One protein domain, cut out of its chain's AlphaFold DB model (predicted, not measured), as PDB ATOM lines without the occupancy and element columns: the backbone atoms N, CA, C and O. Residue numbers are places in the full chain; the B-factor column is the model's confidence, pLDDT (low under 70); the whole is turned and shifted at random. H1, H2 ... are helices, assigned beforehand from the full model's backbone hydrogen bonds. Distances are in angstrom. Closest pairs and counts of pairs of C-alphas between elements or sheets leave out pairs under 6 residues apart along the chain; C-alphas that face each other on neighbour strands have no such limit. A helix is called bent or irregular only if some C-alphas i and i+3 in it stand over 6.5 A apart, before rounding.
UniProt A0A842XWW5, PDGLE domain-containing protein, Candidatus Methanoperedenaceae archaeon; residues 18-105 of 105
ATOM      1  N   VAL A  18     170.989 189.592 148.854       98.19
ATOM      2  CA  VAL A  18     169.558 189.395 148.554       98.19
ATOM      3  C   VAL A  18     169.222 187.908 148.431       98.19
ATOM      4  O   VAL A  18     168.259 187.452 149.039       98.19
ATOM      5  N   ILE A  19     170.036 187.134 147.708       96.81
ATOM      6  CA  ILE A  19     169.838 185.686 147.565       96.81
ATOM      7  C   ILE A  19     169.941 184.988 148.923       96.81
ATOM      8  O   ILE A  19     169.090 184.163 149.229       96.81
ATOM      9  N   SER A  20     170.924 185.342 149.755       96.44
ATOM     10  CA  SER A  20     171.110 184.721 151.076       96.44
ATOM     11  C   SER A  20     169.905 184.914 152.002       96.44
ATOM     12  O   SER A  20     169.539 183.997 152.728       96.44
ATOM     13  N   ILE A  21     169.240 186.071 151.924       97.44
ATOM     14  CA  ILE A  21     168.031 186.359 152.706       97.44
ATOM     15  C   ILE A  21     166.835 185.558 152.185       97.44
ATOM     16  O   ILE A  21     166.007 185.093 152.963       97.44
ATOM     17  N   LEU A  22     166.729 185.411 150.863       96.56
ATOM     18  CA  LEU A  22     165.609 184.718 150.227       96.56
ATOM     19  C   LEU A  22     165.770 183.192 150.221       96.56
ATOM     20  O   LEU A  22     164.770 182.490 150.093       96.56
ATOM     21  N   ALA A  23     166.989 182.673 150.369       93.69
ATOM     22  CA  ALA A  23     167.299 181.252 150.228       93.69
ATOM     23  C   ALA A  23     166.410 180.332 151.089       93.69
ATOM     24  O   ALA A  23     165.831 179.415 150.505       93.69
ATOM     25  N   PRO A  24     166.167 180.595 152.390       91.50
ATOM     26  CA  PRO A  24     165.287 179.751 153.206       91.50
ATOM     27  C   PRO A  24     163.849 179.646 152.684       91.50
ATOM     28  O   PRO A  24     163.158 178.668 152.954       91.50
ATOM     29  N   PHE A  25     163.368 180.662 151.963       92.56
ATOM     30  CA  PHE A  25     162.004 180.711 151.426       92.56
ATOM     31  C   PHE A  25     161.899 180.121 150.018       92.56
ATOM     32  O   PHE A  25     160.809 179.767 149.578       92.56
ATOM     33  N   LEU A  26     163.022 180.067 149.300       91.31
ATOM     34  CA  LEU A  26     163.107 179.549 147.936       91.31
ATOM     35  C   LEU A  26     163.571 178.089 147.886       91.31
ATOM     36  O   LEU A  26     163.357 177.425 146.871       91.31
ATOM     37  N   ALA A  27     164.220 177.600 148.945       87.06
ATOM     38  CA  ALA A  27     164.643 176.211 149.061       87.06
ATOM     39  C   ALA A  27     163.435 175.260 149.051       87.06
ATOM     40  O   ALA A  27     162.359 175.581 149.559       87.06
ATOM     41  N   SER A  28     163.597 174.083 148.441       83.81
ATOM     42  CA  SER A  28     162.554 173.054 148.467       83.81
ATOM     43  C   SER A  28     162.458 172.411 149.845       83.81
ATOM     44  O   SER A  28     163.480 172.193 150.475       83.81
ATOM     45  N   ASN A  29     161.239 172.054 150.264       75.62
ATOM     46  CA  ASN A  29     160.975 171.568 151.623       75.62
ATOM     47  C   ASN A  29     161.730 170.284 152.006       75.62
ATOM     48  O   ASN A  29     162.182 170.215 153.137       75.62
ATOM     49  N   ASN A  30     161.812 169.279 151.121       79.00
ATOM     50  CA  ASN A  30     162.724 168.135 151.268       79.00
ATOM     51  C   ASN A  30     162.711 167.244 150.003       79.00
ATOM     52  O   ASN A  30     161.615 166.954 149.504       79.00
ATOM     53  N   PRO A  31     163.851 166.788 149.448       79.69
ATOM     54  CA  PRO A  31     165.220 167.175 149.790       79.69
ATOM     55  C   PRO A  31     165.572 168.538 149.194       79.69
ATOM     56  O   PRO A  31     165.165 168.860 148.062       79.69
ATOM     57  N   ASP A  32     166.313 169.348 149.939       85.69
ATOM     58  CA  ASP A  32     166.775 170.652 149.479       85.69
ATOM     59  C   ASP A  32     167.956 170.525 148.485       85.69
ATOM     60  O   ASP A  32     168.234 169.456 147.930       85.69
ATOM     61  N   GLY A  33     168.605 171.643 148.152       83.69
ATOM     62  CA  GLY A  33     169.787 171.607 147.292       83.69
ATOM     63  C   GLY A  33     170.979 170.894 147.938       83.69
ATOM     64  O   GLY A  33     171.653 170.140 147.233       83.69
ATOM     65  N   LEU A  34     171.195 171.127 149.239       84.25
ATOM     66  CA  LEU A  34     172.260 170.556 150.061       84.25
ATOM     67  C   LEU A  34     172.103 169.030 150.194       84.25
ATOM     68  O   LEU A  34     173.044 168.266 149.951       84.25
ATOM     69  N   ASP A  35     170.896 168.569 150.489       86.50
ATOM     70  CA  ASP A  35     170.605 167.148 150.690       86.50
ATOM     71  C   ASP A  35     170.711 166.384 149.380       86.50
ATOM     72  O   ASP A  35     171.277 165.293 149.315       86.50
ATOM     73  N   LYS A  36     170.261 166.983 148.271       89.38
ATOM     74  CA  LYS A  36     170.401 166.378 146.939       89.38
ATOM     75  C   LYS A  36     171.853 166.143 146.558       89.38
ATOM     76  O   LYS A  36     172.146 165.091 145.975       89.38
ATOM     77  N   ASN A  37     172.767 167.078 146.848       89.38
ATOM     78  CA  ASN A  37     174.180 166.826 146.564       89.38
ATOM     79  C   ASN A  37     174.740 165.733 147.459       89.38
ATOM     80  O   ASN A  37     175.523 164.931 146.963       89.38
ATOM     81  N   ILE A  38     174.324 165.654 148.723       88.50
ATOM     82  CA  ILE A  38     174.717 164.555 149.603       88.50
ATOM     83  C   ILE A  38     174.220 163.219 149.033       88.50
ATOM     84  O   ILE A  38     175.045 162.356 148.734       88.50
ATOM     85  N   ILE A  39     172.914 163.078 148.787       91.25
ATOM     86  CA  ILE A  39     172.272 161.873 148.230       91.25
ATOM     87  C   ILE A  39     172.963 161.425 146.940       91.25
ATOM     88  O   ILE A  39     173.252 160.240 146.752       91.25
ATOM     89  N   THR A  40     173.260 162.375 146.052       91.25
ATOM     90  CA  THR A  40     173.950 162.103 144.783       91.25
ATOM     91  C   THR A  40     175.393 161.655 145.012       91.25
ATOM     92  O   THR A  40     175.851 160.712 144.371       91.25
ATOM     93  N   LEU A  41     176.115 162.309 145.923       89.88
ATOM     94  CA  LEU A  41     177.535 162.062 146.174       89.88
ATOM     95  C   LEU A  41     177.776 160.721 146.872       89.88
ATOM     96  O   LEU A  41     178.761 160.046 146.572       89.88
ATOM     97  N   VAL A  42     176.872 160.309 147.763       90.81
ATOM     98  CA  VAL A  42     176.931 158.986 148.402       90.81
ATOM     99  C   VAL A  42     176.212 157.893 147.608       90.81
ATOM    100  O   VAL A  42     176.340 156.720 147.946       90.81
ATOM    101  N   GLY A  43     175.484 158.254 146.547       89.12
ATOM    102  CA  GLY A  43     174.767 157.309 145.691       89.12
ATOM    103  C   GLY A  43     173.632 156.572 146.407       89.12
ATOM    104  O   GLY A  43     173.337 155.428 146.069       89.12
ATOM    105  N   SER A  44     173.012 157.199 147.408       87.25
ATOM    106  CA  SER A  44     172.054 156.546 148.308       87.25
ATOM    107  C   SER A  44     170.636 156.435 147.737       87.25
ATOM    108  O   SER A  44     169.819 155.673 148.249       87.25
ATOM    109  N   GLY A  45     170.304 157.233 146.715       85.94
ATOM    110  CA  GLY A  45     168.969 157.295 146.100       85.94
ATOM    111  C   GLY A  45     167.856 157.860 146.998       85.94
ATOM    112  O   GLY A  45     166.753 158.098 146.514       85.94
ATOM    113  N   SER A  46     168.134 158.092 148.283       87.38
ATOM    114  CA  SER A  46     167.225 158.684 149.269       87.38
ATOM    115  C   SER A  46     168.011 159.308 150.421       87.38
ATOM    116  O   SER A  46     169.158 158.936 150.676       87.38
ATOM    117  N   GLU A  47     167.376 160.243 151.113       85.69
ATOM    118  CA  GLU A  47     167.929 160.975 152.256       85.69
ATOM    119  C   GLU A  47     168.224 160.048 153.440       85.69
ATOM    120  O   GLU A  47     169.359 159.988 153.889       85.69
ATOM    121  N   GLU A  48     167.274 159.186 153.819       88.06
ATOM    122  CA  GLU A  48     167.449 158.217 154.916       88.06
ATOM    123  C   GLU A  48     168.673 157.303 154.707       88.06
ATOM    124  O   GLU A  48     169.436 157.014 155.628       88.06
ATOM    125  N   HIS A  49     168.892 156.835 153.473       88.88
ATOM    126  CA  HIS A  49     170.079 156.035 153.167       88.88
ATOM    127  C   HIS A  49     171.356 156.883 153.159       88.88
ATOM    128  O   HIS A  49     172.424 156.356 153.464       88.88
ATOM    129  N   ALA A  50     171.276 158.169 152.800       89.25
ATOM    130  CA  ALA A  50     172.430 159.057 152.864       89.25
ATOM    131  C   ALA A  50     172.861 159.327 154.304       89.25
ATOM    132  O   ALA A  50     174.052 159.227 154.594       89.25
ATOM    133  N   GLU A  51     171.908 159.605 155.192       87.12
ATOM    134  CA  GLU A  51     172.156 159.836 156.614       87.12
ATOM    135  C   GLU A  51     172.851 158.638 157.258       87.12
ATOM    136  O   GLU A  51     173.914 158.808 157.850       87.12
ATOM    137  N   LYS A  52     172.347 157.415 157.040       88.31
ATOM    138  CA  LYS A  52     172.986 156.187 157.556       88.31
ATOM    139  C   LYS A  52     174.432 156.041 157.081       88.31
ATOM    140  O   LYS A  52     175.317 155.731 157.873       88.31
ATOM    141  N   ILE A  53     174.694 156.295 155.796       88.62
ATOM    142  CA  ILE A  53     176.053 156.223 155.238       88.62
ATOM    143  C   ILE A  53     176.958 157.302 155.850       88.62
ATOM    144  O   ILE A  53     178.147 157.051 156.059       88.62
ATOM    145  N   ILE A  54     176.438 158.506 156.099       86.88
ATOM    146  CA  ILE A  54     177.195 159.590 156.737       86.88
ATOM    147  C   ILE A  54     177.492 159.252 158.196       86.88
ATOM    148  O   ILE A  54     178.633 159.423 158.618       86.88
ATOM    149  N   GLU A  55     176.510 158.744 158.939       86.38
ATOM    150  CA  GLU A  55     176.647 158.352 160.341       86.38
ATOM    151  C   GLU A  55     177.702 157.251 160.506       86.38
ATOM    152  O   GLU A  55     178.646 157.408 161.282       86.38
ATOM    153  N   GLU A  56     177.644 156.198 159.682       87.50
ATOM    154  CA  GLU A  56     178.673 155.146 159.645       87.50
ATOM    155  C   GLU A  56     180.072 155.700 159.325       87.50
ATOM    156  O   GLU A  56     181.087 155.180 159.799       87.50
ATOM    157  N   LYS A  57     180.145 156.770 158.523       85.12
ATOM    158  CA  LYS A  57     181.395 157.444 158.140       85.12
ATOM    159  C   LYS A  57     181.816 158.563 159.095       85.12
ATOM    160  O   LYS A  57     182.871 159.158 158.865       85.12
ATOM    161  N   ASN A  58     181.064 158.822 160.165       84.25
ATOM    162  CA  ASN A  58     181.350 159.847 161.167       84.25
ATOM    163  C   ASN A  58     181.732 159.220 162.526       84.25
ATOM    164  O   ASN A  58     181.030 159.405 163.519       84.25
ATOM    165  N   PRO A  59     182.876 158.511 162.632       78.75
ATOM    166  CA  PRO A  59     183.260 157.776 163.845       78.75
ATOM    167  C   PRO A  59     183.526 158.677 165.061       78.75
ATOM    168  O   PRO A  59     183.657 158.187 166.179       78.75
ATOM    169  N   VAL A  60     183.659 159.987 164.838       84.06
ATOM    170  CA  VAL A  60     183.889 161.001 165.872       84.06
ATOM    171  C   VAL A  60     182.601 161.690 166.327       84.06
ATOM    172  O   VAL A  60     182.657 162.472 167.273       84.06
ATOM    173  N   GLY A  61     181.463 161.422 165.671       82.06
ATOM    174  CA  GLY A  61     180.169 162.025 166.000       82.06
ATOM    175  C   GLY A  61     180.162 163.550 165.890       82.06
ATOM    176  O   GLY A  61     179.494 164.219 166.670       82.06
ATOM    177  N   TYR A  62     180.960 164.123 164.982       83.31
ATOM    178  CA  TYR A  62     180.982 165.571 164.802       83.31
ATOM    179  C   TYR A  62     179.727 166.014 164.051       83.31
ATOM    180  O   TYR A  62     179.511 165.586 162.916       83.31
ATOM    181  N   GLU A  63     178.938 166.889 164.661       80.56
ATOM    182  CA  GLU A  63     177.751 167.487 164.052       80.56
ATOM    183  C   GLU A  63     178.016 168.935 163.624       80.56
ATOM    184  O   GLU A  63     178.866 169.638 164.182       80.56
ATOM    185  N   SER A  64     177.293 169.387 162.597       83.94
ATOM    186  CA  SER A  64     177.355 170.782 162.164       83.94
ATOM    187  C   SER A  64     176.863 171.702 163.288       83.94
ATOM    188  O   SER A  64     175.803 171.439 163.853       83.94
ATOM    189  N   PRO A  65     177.550 172.825 163.575       83.31
ATOM    190  CA  PRO A  65     177.070 173.802 164.555       83.31
ATOM    191  C   PRO A  65     175.731 174.450 164.161       83.31
ATOM    192  O   PRO A  65     175.058 175.008 165.020       83.31
ATOM    193  N   PHE A  66     175.359 174.387 162.877       86.81
ATOM    194  CA  PHE A  66     174.079 174.855 162.341       86.81
ATOM    195  C   PHE A  66     173.548 173.805 161.355       86.81
ATOM    196  O   PHE A  66     173.741 173.940 160.143       86.81
ATOM    197  N   SER A  67     172.966 172.714 161.865       83.50
ATOM    198  CA  SER A  67     172.297 171.722 161.008       83.50
ATOM    199  C   SER A  67     171.137 172.384 160.271       83.50
ATOM    200  O   SER A  67     170.388 173.147 160.879       83.50
ATOM    201  N   ASP A  68     171.045 172.169 158.960       82.50
ATOM    202  CA  ASP A  68     170.043 172.780 158.068       82.50
ATOM    203  C   ASP A  68     169.947 174.304 158.185       82.50
ATOM    204  O   ASP A  68     168.895 174.910 157.987       82.50
ATOM    205  N   TYR A  69     171.067 174.944 158.542       87.75
ATOM    206  CA  TYR A  69     171.147 176.376 158.831       87.75
ATOM    207  C   TYR A  69     170.265 176.824 160.010       87.75
ATOM    208  O   TYR A  69     170.132 178.017 160.260       87.75
ATOM    209  N   SER A  70     169.694 175.897 160.775       88.38
ATOM    210  CA  SER A  70     168.789 176.198 161.875       88.38
ATOM    211  C   SER A  70     169.538 176.657 163.126       88.38
ATOM    212  O   SER A  70     170.648 176.213 163.428       88.38
ATOM    213  N   ILE A  71     168.901 177.560 163.870       91.06
ATOM    214  CA  ILE A  71     169.339 178.005 165.193       91.06
ATOM    215  C   ILE A  71     168.196 177.727 166.159       91.06
ATOM    216  O   ILE A  71     167.071 178.199 165.961       91.06
ATOM    217  N   GLU A  72     168.497 176.972 167.212       88.69
ATOM    218  CA  GLU A  72     167.516 176.589 168.219       88.69
ATOM    219  C   GLU A  72     166.818 177.829 168.805       88.69
ATOM    220  O   GLU A  72     167.452 178.810 169.196       88.69
ATOM    221  N   GLY A  73     165.483 177.808 168.813       90.38
ATOM    222  CA  GLY A  73     164.655 178.911 169.309       90.38
ATOM    223  C   GLY A  73     164.493 180.107 168.362       90.38
ATOM    224  O   GLY A  73     163.826 181.068 168.739       90.38
ATOM    225  N   MET A  74     165.062 180.073 167.149       91.12
ATOM    226  CA  MET A  74     164.963 181.179 166.181       91.12
ATOM    227  C   MET A  74     164.207 180.839 164.892       91.12
ATOM    228  O   MET A  74     164.015 181.750 164.090       91.12
ATOM    229  N   GLU A  75     163.770 179.590 164.695       90.62
ATOM    230  CA  GLU A  75     163.014 179.123 163.515       90.62
ATOM    231  C   GLU A  75     163.551 179.725 162.192       90.62
ATOM    232  O   GLU A  75     164.762 179.784 161.961       90.62
ATOM    233  N   LYS A  76     162.659 180.239 161.333       90.62
ATOM    234  CA  LYS A  76     163.002 180.807 160.023       90.62
ATOM    235  C   LYS A  76     163.952 182.013 160.090       90.62
ATOM    236  O   LYS A  76     164.865 182.085 159.267       90.62
ATOM    237  N   PRO A  77     163.802 182.967 161.033       94.25
ATOM    238  CA  PRO A  77     164.820 183.995 161.260       94.25
ATOM    239  C   PRO A  77     166.227 183.445 161.537       94.25
ATOM    240  O   PRO A  77     167.207 184.056 161.105       94.25
ATOM    241  N   GLY A  78     166.331 182.305 162.228       94.00
ATOM    242  CA  GLY A  78     167.593 181.609 162.489       94.00
ATOM    243  C   GLY A  78     168.264 181.127 161.204       94.00
ATOM    244  O   GLY A  78     169.430 181.444 160.974       94.00
ATOM    245  N   GLU A  79     167.496 180.477 160.326       93.12
ATOM    246  CA  GLU A  79     167.958 180.034 159.000       93.12
ATOM    247  C   GLU A  79     168.481 181.192 158.148       93.12
ATOM    248  O   GLU A  79     169.583 181.134 157.595       93.12
ATOM    249  N   VAL A  80     167.724 182.293 158.082       95.69
ATOM    250  CA  VAL A  80     168.147 183.503 157.358       95.69
ATOM    251  C   VAL A  80     169.466 184.026 157.921       95.69
ATOM    252  O   VAL A  80     170.385 184.343 157.163       95.69
ATOM    253  N   PHE A  81     169.583 184.114 159.246       95.44
ATOM    254  CA  PHE A  81     170.787 184.620 159.890       95.44
ATOM    255  C   PHE A  81     172.007 183.735 159.612       95.44
ATOM    256  O   PHE A  81     173.057 184.262 159.241       95.44
ATOM    257  N   ALA A  82     171.874 182.413 159.735       94.31
ATOM    258  CA  ALA A  82     172.961 181.471 159.485       94.31
ATOM    259  C   ALA A  82     173.479 181.559 158.038       94.31
ATOM    260  O   ALA A  82     174.691 181.660 157.820       94.31
ATOM    261  N   ILE A  83     172.579 181.615 157.047       94.62
ATOM    262  CA  ILE A  83     172.962 181.721 155.629       94.62
ATOM    263  C   ILE A  83     173.603 183.083 155.323       94.62
ATOM    264  O   ILE A  83     174.633 183.148 154.639       94.62
ATOM    265  N   VAL A  84     173.047 184.183 155.842       96.81
ATOM    266  CA  VAL A  84     173.622 185.529 155.666       96.81
ATOM    267  C   VAL A  84     175.012 185.608 156.296       96.81
ATOM    268  O   VAL A  84     175.949 186.097 155.660       96.81
ATOM    269  N   LEU A  85     175.179 185.093 157.516       95.69
ATOM    270  CA  LEU A  85     176.461 185.082 158.217       95.69
ATOM    271  C   LEU A  85     177.511 184.282 157.438       95.69
ATOM    272  O   LEU A  85     178.608 184.793 157.193       95.69
ATOM    273  N   GLY A  86     177.164 183.074 156.986       94.31
ATOM    274  CA  GLY A  86     178.037 182.256 156.142       94.31
ATOM    275  C   GLY A  86     178.433 182.969 154.847       94.31
ATOM    276  O   GLY A  86     179.610 182.984 154.477       94.31
ATOM    277  N   THR A  87     177.480 183.649 154.203       96.31
ATOM    278  CA  THR A  87     177.716 184.439 152.982       96.31
ATOM    279  C   THR A  87     178.706 185.579 153.232       96.31
ATOM    280  O   THR A  87     179.655 185.755 152.465       96.31
ATOM    281  N   VAL A  88     178.538 186.335 154.322       97.00
ATOM    282  CA  VAL A  88     179.449 187.432 154.694       97.00
ATOM    283  C   VAL A  88     180.854 186.907 154.982       97.00
ATOM    284  O   VAL A  88     181.826 187.473 154.475       97.00
ATOM    285  N   ILE A  89     180.977 185.810 155.736       96.12
ATOM    286  CA  ILE A  89     182.271 185.172 156.015       96.12
ATOM    287  C   ILE A  89     182.954 184.776 154.702       96.12
ATOM    288  O   ILE A  89     184.123 185.109 154.498       96.12
ATOM    289  N   MET A  90     182.230 184.138 153.779       95.56
ATOM    290  CA  MET A  90     182.783 183.742 152.482       95.56
ATOM    291  C   MET A  90     183.251 184.936 151.647       95.56
ATOM    292  O   MET A  90     184.340 184.896 151.072       95.56
ATOM    293  N   LEU A  91     182.483 186.026 151.613       95.31
ATOM    294  CA  LEU A  91     182.881 187.254 150.917       95.31
ATOM    295  C   LEU A  91     184.161 187.854 151.512       95.31
ATOM    296  O   LEU A  91     185.065 188.242 150.767       95.31
ATOM    297  N   VAL A  92     184.272 187.890 152.843       95.12
ATOM    298  CA  VAL A  92     185.479 188.366 153.536       95.12
ATOM    299  C   VAL A  92     186.678 187.481 153.205       95.12
ATOM    300  O   VAL A  92     187.744 188.008 152.880       95.12
ATOM    301  N   LEU A  93     186.517 186.156 153.226       95.50
ATOM    302  CA  LEU A  93     187.580 185.215 152.869       95.50
ATOM    303  C   LEU A  93     188.011 185.378 151.411       95.50
ATOM    304  O   LEU A  93     189.205 185.490 151.143       95.50
ATOM    305  N   ALA A  94     187.070 185.467 150.471       92.31
ATOM    306  CA  ALA A  94     187.372 185.639 149.052       92.31
ATOM    307  C   ALA A  94     188.158 186.934 148.785       92.31
ATOM    308  O   ALA A  94     189.180 186.924 148.089       92.31
ATOM    309  N   LEU A  95     187.729 188.053 149.378       90.00
ATOM    310  CA  LEU A  95     188.419 189.340 149.259       90.00
ATOM    311  C   LEU A  95     189.772 189.342 149.990       90.00
ATOM    312  O   LEU A  95     190.748 189.907 149.482       90.00
ATOM    313  N   GLY A  96     189.849 188.692 151.151       90.19
ATOM    314  CA  GLY A  96     191.070 188.540 151.940       90.19
ATOM    315  C   GLY A  96     192.133 187.727 151.203       90.19
ATOM    316  O   GLY A  96     193.253 188.203 151.010       90.19
ATOM    317  N   VAL A  97     191.771 186.544 150.703       91.69
ATOM    318  CA  VAL A  97     192.646 185.672 149.904       91.69
ATOM    319  C   VAL A  97     193.095 186.381 148.626       91.69
ATOM    320  O   VAL A  97     194.288 186.403 148.327       91.69
ATOM    321  N   SER A  98     192.176 187.040 147.911       85.69
ATOM    322  CA  SER A  98     192.508 187.837 146.720       85.69
ATOM    323  C   SER A  98     193.546 188.926 147.024       85.69
ATOM    324  O   SER A  98     194.512 189.115 146.278       85.69
ATOM    325  N   SER A  99     193.409 189.596 148.171       83.56
ATOM    326  CA  SER A  99     194.353 190.624 148.619       83.56
ATOM    327  C   SER A  99     195.731 190.052 148.966       83.56
ATOM    328  O   SER A  99     196.746 190.670 148.638       83.56
ATOM    329  N   LEU A 100     195.789 188.867 149.584       87.06
ATOM    330  CA  LEU A 100     197.044 188.178 149.902       87.06
ATOM    331  C   LEU A 100     197.785 187.723 148.641       87.06
ATOM    332  O   LEU A 100     198.985 187.965 148.522       87.06
ATOM    333  N   ILE A 101     197.076 187.122 147.682       87.31
ATOM    334  CA  ILE A 101     197.661 186.674 146.409       87.31
ATOM    335  C   ILE A 101     198.222 187.869 145.637       87.31
ATOM    336  O   ILE A 101     199.345 187.816 145.141       87.31
ATOM    337  N   LYS A 102     197.485 188.985 145.602       79.31
ATOM    338  CA  LYS A 102     197.938 190.211 144.939       79.31
ATOM    339  C   LYS A 102     199.223 190.784 145.544       79.31
ATOM    340  O   LYS A 102     199.964 191.434 144.828       79.31
ATOM    341  N   LYS A 103     199.487 190.580 146.838       69.69
ATOM    342  CA  LYS A 103     200.705 191.081 147.498       69.69
ATOM    343  C   LYS A 103     201.963 190.282 147.118       69.69
ATOM    344  O   LYS A 103     203.068 190.763 147.349       69.69
ATOM    345  N   LYS A 104     201.801 189.062 146.596       58.16
ATOM    346  CA  LYS A 104     202.905 188.167 146.209       58.16
ATOM    347  C   LYS A 104     203.347 188.349 144.746       58.16
ATOM    348  O   LYS A 104     204.431 187.887 144.401       58.16
ATOM    349  N   ASN A 105     202.533 189.022 143.933       48.78
ATOM    350  CA  ASN A 105     202.829 189.403 142.549       48.78
ATOM    351  C   ASN A 105     203.169 190.892 142.459       48.78
ATOM    352  O   ASN A 105     203.879 191.257 141.502       48.78
TER     353      ASN A 105
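What this domain is: This is residues 18 to 105 of the 105 residues of the protein "PDGLE domain-containing protein" of Candidatus Methanoperedenaceae archaeon (UniProt A0A842XWW5). One long helix, H4, has short H1 packed on its first part, and beyond that contact residues 89 to 105, of which 89 to 104 belong to H4, stick out as an arm; H2 and H3 form a separate small pair, with loops joining the two groups. The 88 printed residues hold H1, H2, H3 and H4 in that order, and no named strand: all helix. The whole is loose, radius of gyration of the C-alphas 16.5 A, and elongated, 47 by 30 by 23 A.

Where its parts are: H1, residues 18 to 26, begins at C-alpha (169.558, 189.395, 148.554) and spans 11.8 A; it is irregular, C-alphas 21 and 24 being 7.2 A apart. H2 is residues 33 to 42, 14.5 A, and H3 residues 47 to 56, 14.3 A. H4, residues 75 to 104, 44.4 A, ends at C-alpha (202.905, 188.167, 146.209).

How they stand to each other: H1 touches H4, with residues 76 to 87 of H4 alone; the closest C-alphas, of Ser 20 and Val 84, are 5.3 A apart. They run opposite ways at a tilt of 38 degrees, only just steep. H2 touches H3, closest C-alphas Ile 39 and Ala 50 at 5.4 A, the same way at a steep tilt of 60 degrees. H2 and H4 are apart. Every O i to N i+4 pair is within hydrogen-bond range in H2 and H3, against 3 of 5 in H1 and 25 of 26 in H4.

The domain as a whole: The farthest C-alphas, of Glu 48 and Asn 105, are 48.8 A apart. The printed part has no cut; the link from H3 to H4, 18 residues, is long. Residues 103 to 105 have pLDDT under 70.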